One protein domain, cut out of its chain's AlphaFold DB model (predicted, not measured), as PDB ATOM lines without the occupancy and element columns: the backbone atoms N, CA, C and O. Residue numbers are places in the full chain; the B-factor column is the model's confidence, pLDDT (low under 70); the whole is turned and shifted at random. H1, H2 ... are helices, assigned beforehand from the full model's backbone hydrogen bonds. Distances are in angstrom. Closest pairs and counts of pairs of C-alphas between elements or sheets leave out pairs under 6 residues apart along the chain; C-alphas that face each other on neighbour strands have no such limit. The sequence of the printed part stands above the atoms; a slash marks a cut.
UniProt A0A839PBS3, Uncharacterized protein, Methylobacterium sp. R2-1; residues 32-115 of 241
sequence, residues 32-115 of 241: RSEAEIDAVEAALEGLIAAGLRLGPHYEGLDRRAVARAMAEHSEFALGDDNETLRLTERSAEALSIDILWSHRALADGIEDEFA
ATOM      1  N   ARG A  32     147.117 200.302 169.526       83.81
ATOM      2  CA  ARG A  32     147.938 199.389 170.323       83.81
ATOM      3  C   ARG A  32     147.109 198.219 170.823       83.81
ATOM      4  O   ARG A  32     145.940 198.362 171.183       83.81
ATOM      5  N   SER A  33     147.724 197.043 170.840       89.50
ATOM      6  CA  SER A  33     147.097 195.854 171.413       89.50
ATOM      7  C   SER A  33     146.988 195.971 172.937       89.50
ATOM      8  O   SER A  33     147.806 196.627 173.575       89.50
ATOM      9  N   GLU A  34     146.017 195.287 173.550       93.19
ATOM     10  CA  GLU A  34     145.882 195.279 175.019       93.19
ATOM     11  C   GLU A  34     147.152 194.770 175.719       93.19
ATOM     12  O   GLU A  34     147.505 195.288 176.769       93.19
ATOM     13  N   ALA A  35     147.888 193.839 175.101       91.81
ATOM     14  CA  ALA A  35     149.158 193.346 175.630       91.81
ATOM     15  C   ALA A  35     150.264 194.419 175.640       91.81
ATOM     16  O   ALA A  35     151.112 194.425 176.527       91.81
ATOM     17  N   GLU A  36     150.268 195.334 174.664       90.62
ATOM     18  CA  GLU A  36     151.194 196.472 174.667       90.62
ATOM     19  C   GLU A  36     150.829 197.468 175.768       90.62
ATOM     20  O   GLU A  36     151.718 197.973 176.448       90.62
ATOM     21  N   ILE A  37     149.536 197.698 175.996       92.50
ATOM     22  CA  ILE A  37     149.069 198.565 177.083       92.50
ATOM     23  C   ILE A  37     149.389 197.933 178.445       92.50
ATOM     24  O   ILE A  37     149.864 198.638 179.328       92.50
ATOM     25  N   ASP A  38     149.226 196.613 178.599       94.88
ATOM     26  CA  ASP A  38     149.632 195.871 179.805       94.88
ATOM     27  C   ASP A  38     151.131 196.046 180.094       94.88
ATOM     28  O   ASP A  38     151.532 196.238 181.242       94.88
ATOM     29  N   ALA A  39     151.968 195.999 179.053       92.94
ATOM     30  CA  ALA A  39     153.411 196.171 179.189       92.94
ATOM     31  C   ALA A  39     153.781 197.596 179.637       92.94
ATOM     32  O   ALA A  39     154.616 197.758 180.530       92.94
ATOM     33  N   VAL A  40     153.135 198.619 179.064       92.50
ATOM     34  CA  VAL A  40     153.327 200.023 179.468       92.50
ATOM     35  C   VAL A  40     152.828 200.259 180.887       92.50
ATOM     36  O   VAL A  40     153.533 200.872 181.681       92.50
ATOM     37  N   GLU A  41     151.656 199.732 181.239       95.38
ATOM     38  CA  GLU A  41     151.100 199.851 182.587       95.38
ATOM     39  C   GLU A  41     152.040 199.231 183.626       95.38
ATOM     40  O   GLU A  41     152.369 199.883 184.612       95.38
ATOM     41  N   ALA A  42     152.572 198.033 183.369       95.50
ATOM     42  CA  ALA A  42     153.533 197.386 184.262       95.50
ATOM     43  C   ALA A  42     154.870 198.149 184.371       95.50
ATOM     44  O   ALA A  42     155.483 198.210 185.444       95.50
ATOM     45  N   ALA A  43     155.356 198.734 183.270       93.88
ATOM     46  CA  ALA A  43     156.543 199.587 183.288       93.88
ATOM     47  C   ALA A  43     156.300 200.841 184.145       93.88
ATOM     48  O   ALA A  43     157.064 201.108 185.080       93.88
ATOM     49  N   LEU A  44     155.182 201.525 183.896       94.00
ATOM     50  CA  LEU A  44     154.744 202.722 184.603       94.00
ATOM     51  C   LEU A  44     154.539 202.470 186.102       94.00
ATOM     52  O   LEU A  44     155.035 203.233 186.931       94.00
ATOM     53  N   GLU A  45     153.861 201.384 186.473       95.56
ATOM     54  CA  GLU A  45     153.676 200.993 187.874       95.56
ATOM     55  C   GLU A  45     155.012 200.775 188.581       95.56
ATOM     56  O   GLU A  45     155.186 201.213 189.719       95.56
ATOM     57  N   GLY A  46     155.981 200.155 187.904       95.31
ATOM     58  CA  GLY A  46     157.322 199.969 188.448       95.31
ATOM     59  C   GLY A  46     158.061 201.290 188.684       95.31
ATOM     60  O   GLY A  46     158.702 201.449 189.720       95.31
ATOM     61  N   LEU A  47     157.948 202.247 187.760       95.38
ATOM     62  CA  LEU A  47     158.521 203.592 187.898       95.38
ATOM     63  C   LEU A  47     157.878 204.379 189.052       95.38
ATOM     64  O   LEU A  47     158.573 205.012 189.850       95.38
ATOM     65  N   ILE A  48     156.556 204.286 189.196       95.56
ATOM     66  CA  ILE A  48     155.823 204.917 190.300       95.56
ATOM     67  C   ILE A  48     156.196 204.282 191.639       95.56
ATOM     68  O   ILE A  48     156.452 204.990 192.612       95.56
ATOM     69  N   ALA A  49     156.270 202.951 191.694       95.69
ATOM     70  CA  ALA A  49     156.707 202.228 192.882       95.69
ATOM     71  C   ALA A  49     158.149 202.588 193.284       95.69
ATOM     72  O   ALA A  49     158.489 202.509 194.464       95.69
ATOM     73  N   ALA A  50     158.976 203.009 192.324       94.62
ATOM     74  CA  ALA A  50     160.340 203.470 192.554       94.62
ATOM     75  C   ALA A  50     160.442 204.946 192.997       94.62
ATOM     76  O   ALA A  50     161.530 205.377 193.373       94.62
ATOM     77  N   GLY A  51     159.337 205.706 193.010       94.75
ATOM     78  CA  GLY A  51     159.277 207.071 193.563       94.75
ATOM     79  C   GLY A  51     158.855 208.167 192.578       94.75
ATOM     80  O   GLY A  51     158.765 209.340 192.961       94.75
ATOM     81  N   LEU A  52     158.571 207.828 191.317       95.12
ATOM     82  CA  LEU A  52     158.061 208.804 190.355       95.12
ATOM     83  C   LEU A  52     156.569 209.088 190.557       95.12
ATOM     84  O   LEU A  52     155.772 208.227 190.930       95.12
ATOM     85  N   ARG A  53     156.181 210.338 190.317       93.88
ATOM     86  CA  ARG A  53     154.808 210.825 190.482       93.88
ATOM     87  C   ARG A  53     154.299 211.295 189.144       93.88
ATOM     88  O   ARG A  53     154.963 212.122 188.541       93.88
ATOM     89  N   LEU A  54     153.138 210.810 188.712       92.44
ATOM     90  CA  LEU A  54     152.530 211.296 187.474       92.44
ATOM     91  C   LEU A  54     152.347 212.813 187.495       92.44
ATOM     92  O   LEU A  54     152.075 213.395 188.550       92.44
ATOM     93  N   GLY A  55     152.500 213.414 186.321       89.31
ATOM     94  CA  GLY A  55     152.227 214.821 186.090       89.31
ATOM     95  C   GLY A  55     150.758 215.195 186.347       89.31
ATOM     96  O   GLY A  55     149.874 214.331 186.368       89.31
ATOM     97  N   PRO A  56     150.483 216.490 186.574       87.12
ATOM     98  CA  PRO A  56     149.144 216.991 186.891       87.12
ATOM     99  C   PRO A  56     148.127 216.815 185.751       87.12
ATOM    100  O   PRO A  56     146.931 216.756 186.009       87.12
ATOM    101  N   HIS A  57     148.566 216.682 184.500       85.88
ATOM    102  CA  HIS A  57     147.695 216.411 183.351       85.88
ATOM    103  C   HIS A  57     147.024 215.032 183.404       85.88
ATOM    104  O   HIS A  57     145.970 214.831 182.804       85.88
ATOM    105  N   TYR A  58     147.577 214.106 184.190       88.88
ATOM    106  CA  TYR A  58     146.974 212.804 184.468       88.88
ATOM    107  C   TYR A  58     146.046 212.792 185.692       88.88
ATOM    108  O   TYR A  58     145.583 211.728 186.112       88.88
ATOM    109  N   GLU A  59     145.767 213.950 186.297       88.38
ATOM    110  CA  GLU A  59     144.901 214.036 187.469       88.38
ATOM    111  C   GLU A  59     143.495 213.480 187.175       88.38
ATOM    112  O   GLU A  59     142.816 213.865 186.225       88.38
ATOM    113  N   GLY A  60     143.046 212.542 188.012       89.12
ATOM    114  CA  GLY A  60     141.736 211.898 187.879       89.12
ATOM    115  C   GLY A  60     141.679 210.720 186.901       89.12
ATOM    116  O   GLY A  60     140.646 210.050 186.850       89.12
ATOM    117  N   LEU A  61     142.761 210.423 186.177       92.50
ATOM    118  CA  LEU A  61     142.867 209.215 185.358       92.50
ATOM    119  C   LEU A  61     143.362 208.024 186.187       92.50
ATOM    120  O   LEU A  61     144.178 208.164 187.100       92.50
ATOM    121  N   ASP A  62     142.867 206.829 185.862       94.38
ATOM    122  CA  ASP A  62     143.431 205.590 186.393       94.38
ATOM    123  C   ASP A  62     144.715 205.190 185.640       94.38
ATOM    124  O   ASP A  62     145.045 205.733 184.583       94.38
ATOM    125  N   ARG A  63     145.475 204.239 186.201       92.44
ATOM    126  CA  ARG A  63     146.764 203.813 185.627       92.44
ATOM    127  C   ARG A  63     146.617 203.242 184.223       92.44
ATOM    128  O   ARG A  63     147.461 203.517 183.371       92.44
ATOM    129  N   ARG A  64     145.521 202.531 183.969       94.69
ATOM    130  CA  ARG A  64     145.227 201.935 182.670       94.69
ATOM    131  C   ARG A  64     145.011 202.995 181.597       94.69
ATOM    132  O   ARG A  64     145.510 202.848 180.482       94.69
ATOM    133  N   ALA A  65     144.267 204.050 181.916       92.75
ATOM    134  CA  ALA A  65     144.006 205.159 181.009       92.75
ATOM    135  C   ALA A  65     145.296 205.910 180.656       92.75
ATOM    136  O   ALA A  65     145.516 206.217 179.486       92.75
ATOM    137  N   VAL A  66     146.174 206.130 181.640       91.44
ATOM    138  CA  VAL A  66     147.492 206.751 181.422       91.44
ATOM    139  C   VAL A  66     148.372 205.868 180.538       91.44
ATOM    140  O   VAL A  66     148.898 206.338 179.534       91.44
ATOM    141  N   ALA A  67     148.471 204.573 180.847       91.31
ATOM    142  CA  ALA A  67     149.256 203.633 180.049       91.31
ATOM    143  C   ALA A  67     148.768 203.553 178.596       91.31
ATOM    144  O   ALA A  67     149.576 203.486 177.673       91.31
ATOM    145  N   ARG A  68     147.447 203.600 178.378       90.38
ATOM    146  CA  ARG A  68     146.864 203.655 177.034       90.38
ATOM    147  C   ARG A  68     147.264 204.935 176.301       90.38
ATOM    148  O   ARG A  68     147.705 204.841 175.161       90.38
ATOM    149  N   ALA A  69     147.153 206.093 176.954       86.38
ATOM    150  CA  ALA A  69     147.538 207.375 176.367       86.38
ATOM    151  C   ALA A  69     149.023 207.395 175.956       86.38
ATOM    152  O   ALA A  69     149.333 207.742 174.817       86.38
ATOM    153  N   MET A  70     149.919 206.928 176.833       85.50
ATOM    154  CA  MET A  70     151.355 206.804 176.544       85.50
ATOM    155  C   MET A  70     151.625 205.837 175.382       85.50
ATOM    156  O   MET A  70     152.347 206.168 174.446       85.50
ATOM    157  N   ALA A  71     151.008 204.649 175.397       84.50
ATOM    158  CA  ALA A  71     151.214 203.632 174.366       84.50
ATOM    159  C   ALA A  71     150.776 204.102 172.964       84.50
ATOM    160  O   ALA A  71     151.365 203.702 171.952       84.50
ATOM    161  N   GLU A  72     149.727 204.924 172.900       81.44
ATOM    162  CA  GLU A  72     149.177 205.490 171.666       81.44
ATOM    163  C   GLU A  72     149.982 206.696 171.144       81.44
ATOM    164  O   GLU A  72     149.806 207.082 169.985       81.44
ATOM    165  N   HIS A  73     150.899 207.259 171.940       77.75
ATOM    166  CA  HIS A  73     151.715 208.398 171.529       77.75
ATOM    167  C   HIS A  73     152.741 207.999 170.455       77.75
ATOM    168  O   HIS A  73     153.482 207.023 170.589       77.75
ATOM    169  N   SER A  74     152.815 208.768 169.365       67.12
ATOM    170  CA  SER A  74     153.673 208.443 168.216       67.12
ATOM    171  C   SER A  74     155.165 208.493 168.539       67.12
ATOM    172  O   SER A  74     155.935 207.729 167.967       67.12
ATOM    173  N   GLU A  75     155.577 209.357 169.469       67.06
ATOM    174  CA  GLU A  75     156.983 209.468 169.891       67.06
ATOM    175  C   GLU A  75     157.414 208.303 170.790       67.06
ATOM    176  O   GLU A  75     158.561 207.877 170.736       67.06
ATOM    177  N   PHE A  76     156.469 207.680 171.504       65.88
ATOM    178  CA  PHE A  76     156.707 206.452 172.267       65.88
ATOM    179  C   PHE A  76     156.988 205.238 171.354       65.88
ATOM    180  O   PHE A  76     157.486 204.199 171.788       65.88
ATOM    181  N   ALA A  77     156.670 205.347 170.057       50.72
ATOM    182  CA  ALA A  77     156.875 204.291 169.070       50.72
ATOM    183  C   ALA A  77     158.279 204.283 168.442       50.72
ATOM    184  O   ALA A  77     158.632 203.294 167.796       50.72
ATOM    185  N   LEU A  78     159.062 205.353 168.605       52.09
ATOM    186  CA  LEU A  78     160.349 205.531 167.940       52.09
ATOM    187  C   LEU A  78     161.471 205.304 168.956       52.09
ATOM    188  O   LEU A  78     161.725 206.146 169.807       52.09
ATOM    189  N   GLY A  79     162.129 204.142 168.895       46.38
ATOM    190  CA  GLY A  79     163.456 204.016 169.509       46.38
ATOM    191  C   GLY A  79     164.481 204.862 168.743       46.38
ATOM    192  O   GLY A  79     164.218 205.257 167.605       46.38
ATOM    193  N   ASP A  80     165.658 205.086 169.331       48.16
ATOM    194  CA  ASP A  80     166.747 205.874 168.721       48.16
ATOM    195  C   ASP A  80     167.130 205.407 167.298       48.16
ATOM    196  O   ASP A  80     167.564 206.208 166.468       48.16
ATOM    197  N   ASP A  81     166.894 204.130 166.977       52.59
ATOM    198  CA  ASP A  81     167.205 203.518 165.680       52.59
ATOM    199  C   ASP A  81     166.086 203.656 164.620       52.59
ATOM    200  O   ASP A  81     166.206 203.119 163.518       52.59
ATOM    201  N   ASN A  82     164.989 204.368 164.914       50.16
ATOM    202  CA  ASN A  82     163.780 204.476 164.073       50.16
ATOM    203  C   ASN A  82     163.096 203.132 163.726       50.16
ATOM    204  O   ASN A  82     162.174 203.099 162.905       50.16
ATOM    205  N   GLU A  83     163.501 202.016 164.341       54.25
ATOM    206  CA  GLU A  83     162.788 200.745 164.222       54.25
ATOM    207  C   GLU A  83     161.557 200.745 165.140       54.25
ATOM    208  O   GLU A  83     161.653 200.762 166.368       54.25
ATOM    209  N   THR A  84     160.366 200.698 164.542       61.34
ATOM    210  CA  THR A  84     159.102 200.485 165.260       61.34
ATOM    211  C   THR A  84     158.969 199.019 165.676       61.34
ATOM    212  O   THR A  84     158.260 198.243 165.029       61.34
ATOM    213  N   LEU A  85     159.661 198.622 166.745       67.06
ATOM    214  CA  LEU A  85     159.383 197.365 167.448       67.06
ATOM    215  C   LEU A  85     158.046 197.457 168.194       67.06
ATOM    216  O   LEU A  85     157.621 198.541 168.614       67.06
ATOM    217  N   ARG A  86     157.374 196.317 168.399       79.75
ATOM    218  CA  ARG A  86     156.209 196.287 169.294       79.75
ATOM    219  C   ARG A  86     156.671 196.487 170.728       79.75
ATOM    220  O   ARG A  86     157.716 195.979 171.129       79.75
ATOM    221  N   LEU A  87     155.854 197.152 171.540       82.31
ATOM    222  CA  LEU A  87     156.210 197.431 172.936       82.31
ATOM    223  C   LEU A  87     156.402 196.138 173.746       82.31
ATOM    224  O   LEU A  87     157.280 196.062 174.591       82.31
ATOM    225  N   THR A  88     155.663 195.077 173.417       84.12
ATOM    226  CA  THR A  88     155.810 193.750 174.039       84.12
ATOM    227  C   THR A  88     157.138 193.050 173.741       84.12
ATOM    228  O   THR A  88     157.458 192.063 174.395       84.12
ATOM    229  N   GLU A  89     157.869 193.481 172.711       85.19
ATOM    230  CA  GLU A  89     159.175 192.911 172.346       85.19
ATOM    231  C   GLU A  89     160.324 193.589 173.102       85.19
ATOM    232  O   GLU A  89     161.435 193.059 173.145       85.19
ATOM    233  N   ARG A  90     160.057 194.743 173.722       83.69
ATOM    234  CA  ARG A  90     161.019 195.465 174.550       83.69
ATOM    235  C   ARG A  90     161.126 194.809 175.928       83.69
ATOM    236  O   ARG A  90     160.158 194.258 176.455       83.69
ATOM    237  N   SER A  91     162.314 194.873 176.531       87.50
ATOM    238  CA  SER A  91     162.467 194.492 177.938       87.50
ATOM    239  C   SER A  91     161.765 195.509 178.845       87.50
ATOM    240  O   SER A  91     161.455 196.628 178.428       87.50
ATOM    241  N   ALA A  92     161.519 195.142 180.104       87.38
ATOM    242  CA  ALA A  92     160.882 196.053 181.052       87.38
ATOM    243  C   ALA A  92     161.755 197.287 181.348       87.38
ATOM    244  O   ALA A  92     161.225 198.371 181.590       87.38
ATOM    245  N   GLU A  93     163.078 197.121 181.323       89.50
ATOM    246  CA  GLU A  93     164.062 198.195 181.463       89.50
ATOM    247  C   GLU A  93     163.982 199.140 180.262       89.50
ATOM    248  O   GLU A  93     163.830 200.341 180.454       89.50
ATOM    249  N   ALA A  94     163.986 198.596 179.038       86.62
ATOM    250  CA  ALA A  94     163.875 199.384 177.813       86.62
ATOM    251  C   ALA A  94     162.575 200.200 177.784       86.62
ATOM    252  O   ALA A  94     162.635 201.406 177.591       86.62
ATOM    253  N   LEU A  95     161.427 199.586 178.100       87.94
ATOM    254  CA  LEU A  95     160.151 200.310 178.199       87.94
ATOM    255  C   LEU A  95     160.171 201.407 179.263       87.94
ATOM    256  O   LEU A  95     159.575 202.460 179.074       87.94
ATOM    257  N   SER A  96     160.830 201.165 180.396       90.06
ATOM    258  CA  SER A  96     160.935 202.171 181.457       90.06
ATOM    259  C   SER A  96     161.801 203.352 181.013       90.06
ATOM    260  O   SER A  96     161.456 204.493 181.303       90.06
ATOM    261  N   ILE A  97     162.893 203.089 180.289       87.75
ATOM    262  CA  ILE A  97     163.720 204.123 179.661       87.75
ATOM    263  C   ILE A  97     162.883 204.890 178.638       87.75
ATOM    264  O   ILE A  97     162.836 206.111 178.712       87.75
ATOM    265  N   ASP A  98     162.153 204.204 177.759       84.00
ATOM    266  CA  ASP A  98     161.297 204.867 176.774       84.00
ATOM    267  C   ASP A  98     160.302 205.807 177.445       84.00
ATOM    268  O   ASP A  98     160.215 206.952 177.044       84.00
ATOM    269  N   ILE A  99     159.613 205.376 178.508       86.81
ATOM    270  CA  ILE A  99     158.651 206.231 179.231       86.81
ATOM    271  C   ILE A  99     159.336 207.480 179.804       86.81
ATOM    272  O   ILE A  99     158.749 208.557 179.827       86.81
ATOM    273  N   LEU A 100     160.572 207.350 180.288       86.38
ATOM    274  CA  LEU A 100     161.318 208.481 180.838       86.38
ATOM    275  C   LEU A 100     161.846 209.433 179.763       86.38
ATOM    276  O   LEU A 100     162.025 210.614 180.050       86.38
ATOM    277  N   TRP A 101     162.103 208.923 178.557       81.69
ATOM    278  CA  TRP A 101     162.758 209.649 177.468       81.69
ATOM    279  C   TRP A 101     161.826 210.018 176.302       81.69
ATOM    280  O   TRP A 101     162.233 210.777 175.423       81.69
ATOM    281  N   SER A 102     160.574 209.548 176.295       72.19
ATOM    282  CA  SER A 102     159.647 209.654 175.157       72.19
ATOM    283  C   SER A 102     159.105 211.052 174.889       72.19
ATOM    284  O   SER A 102     158.428 211.242 173.882       72.19
ATOM    285  N   HIS A 103     159.410 212.030 175.746       63.88
ATOM    286  CA  HIS A 103     158.919 213.402 175.625       63.88
ATOM    287  C   HIS A 103     160.076 214.387 175.767       63.88
ATOM    288  O   HIS A 103     160.458 214.792 176.865       63.88
ATOM    289  N   ARG A 104     160.668 214.771 174.633       57.44
ATOM    290  CA  ARG A 104     161.754 215.757 174.618       57.44
ATOM    291  C   ARG A 104     161.219 217.139 174.999       57.44
ATOM    292  O   ARG A 104     160.376 217.699 174.305       57.44
ATOM    293  N   ALA A 105     161.747 217.708 176.080       52.06
ATOM    294  CA  ALA A 105     161.361 219.037 176.542       52.06
ATOM    295  C   ALA A 105     162.047 220.180 175.767       52.06
ATOM    296  O   ALA A 105     163.103 220.008 175.161       52.06
ATOM    297  N   LEU A 106     161.438 221.368 175.883       49.59
ATOM    298  CA  LEU A 106     161.734 222.657 175.227       49.59
ATOM    299  C   LEU A 106     161.321 222.802 173.751       49.59
ATOM    300  O   LEU A 106     161.569 223.856 173.166       49.59
ATOM    301  N   ALA A 107     160.602 221.832 173.181       45.91
ATOM    302  CA  ALA A 107     159.868 222.010 171.929       45.91
ATOM    303  C   ALA A 107     158.360 222.168 172.214       45.91
ATOM    304  O   ALA A 107     157.688 221.221 172.600       45.91
ATOM    305  N   ASP A 108     157.861 223.400 172.091       46.97
ATOM    306  CA  ASP A 108     156.467 223.809 171.852       46.97
ATOM    307  C   ASP A 108     155.312 222.884 172.317       46.97
ATOM    308  O   ASP A 108     154.438 222.523 171.530       46.97
ATOM    309  N   GLY A 109     155.217 222.622 173.629       48.50
ATOM    310  CA  GLY A 109     153.922 222.344 174.273       48.50
ATOM    311  C   GLY A 109     153.605 220.904 174.681       48.50
ATOM    312  O   GLY A 109     152.427 220.557 174.714       48.50
ATOM    313  N   ILE A 110     154.599 220.082 175.021       55.19
ATOM    314  CA  ILE A 110     154.357 218.740 175.584       55.19
ATOM    315  C   ILE A 110     154.381 218.788 177.122       55.19
ATOM    316  O   ILE A 110     155.241 219.443 177.713       55.19
ATOM    317  N   GLU A 111     153.406 218.126 177.753       66.50
ATOM    318  CA  GLU A 111     153.234 218.021 179.209       66.50
ATOM    319  C   GLU A 111     154.204 216.985 179.807       66.50
ATOM    320  O   GLU A 111     154.449 215.936 179.215       66.50
ATOM    321  N   ASP A 112     154.785 217.271 180.976       76.44
ATOM    322  CA  ASP A 112     155.749 216.369 181.610       76.44
ATOM    323  C   ASP A 112     155.069 215.167 182.267       76.44
ATOM    324  O   ASP A 112     154.301 215.325 183.218       76.44
ATOM    325  N   GLU A 113     155.442 213.958 181.847       83.44
ATOM    326  CA  GLU A 113     154.824 212.713 182.321       83.44
ATOM    327  C   GLU A 113     154.921 212.490 183.822       83.44
ATOM    328  O   GLU A 113     154.035 211.872 184.427       83.44
ATOM    329  N   PHE A 114     155.957 213.052 184.439       91.12
ATOM    330  CA  PHE A 114     156.147 213.003 185.870       91.12
ATOM    331  C   PHE A 114     156.272 214.402 186.467       91.12
ATOM    332  O   PHE A 114     157.014 215.254 185.997       91.12
ATOM    333  N   ALA A 115     155.596 214.625 187.590       92.31
ATOM    334  CA  ALA A 115     155.661 215.879 188.326       92.31
ATOM    335  C   ALA A 115     157.048 216.140 188.943       92.31
ATOM    336  O   ALA A 115     157.389 217.287 189.203       92.31
TER     337      ALA A 115
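This is residues 32 to 115 of the 241 residues of an uncharacterized protein of Methylobacterium sp. R2-1 (UniProt A0A839PBS3). One longer helix, H1, has two shorter helices, H2 and H3, packed crosswise on it, and long loops make up much of the rest. The tip of the last loop, residues 105 to 110, sticks out. The printed part has 84 residues with named helices H1, H2 and H3 in that order and no named strand; the class is all helix, though helices hold 36 residues, under half. It is compact, with a radius of gyration of the C-alphas of 12.1 A and spans of 30 by 28 by 22 A.

H1, residues 34 to 49, touches H2, residues 63 to 72, opposite ways at a steep tilt of 60 degrees; their closest C-alphas, of Glu 41 and Ala 67, are 4.9 A apart. H1 also touches H3, residues 92 to 101, about perpendicular at 76 degrees; their closest C-alphas, of Ala 43 and Ser 96, are 5.4 A apart. H2 and H3 are close but not clearly touching, their closest C-alphas, of Met 70 and Ile 99, 7.8 A apart. In H1, H2 and H3 every O i to N i+4 pair is within hydrogen-bond range.

H1 runs 22.0 A from C-alpha 34 at (145.882, 195.279, 175.019). H2 measures 14.3 A. H3 measures 14.2 A and ends at C-alpha 101, (162.758, 209.649, 177.468).

The C-alphas farthest apart, of Gly 60 and Asp 81, are 34.8 A apart. The printed part has no cut, and both links are long. The pLDDT is under 70 at residues 74 to 85 and 103 to 111.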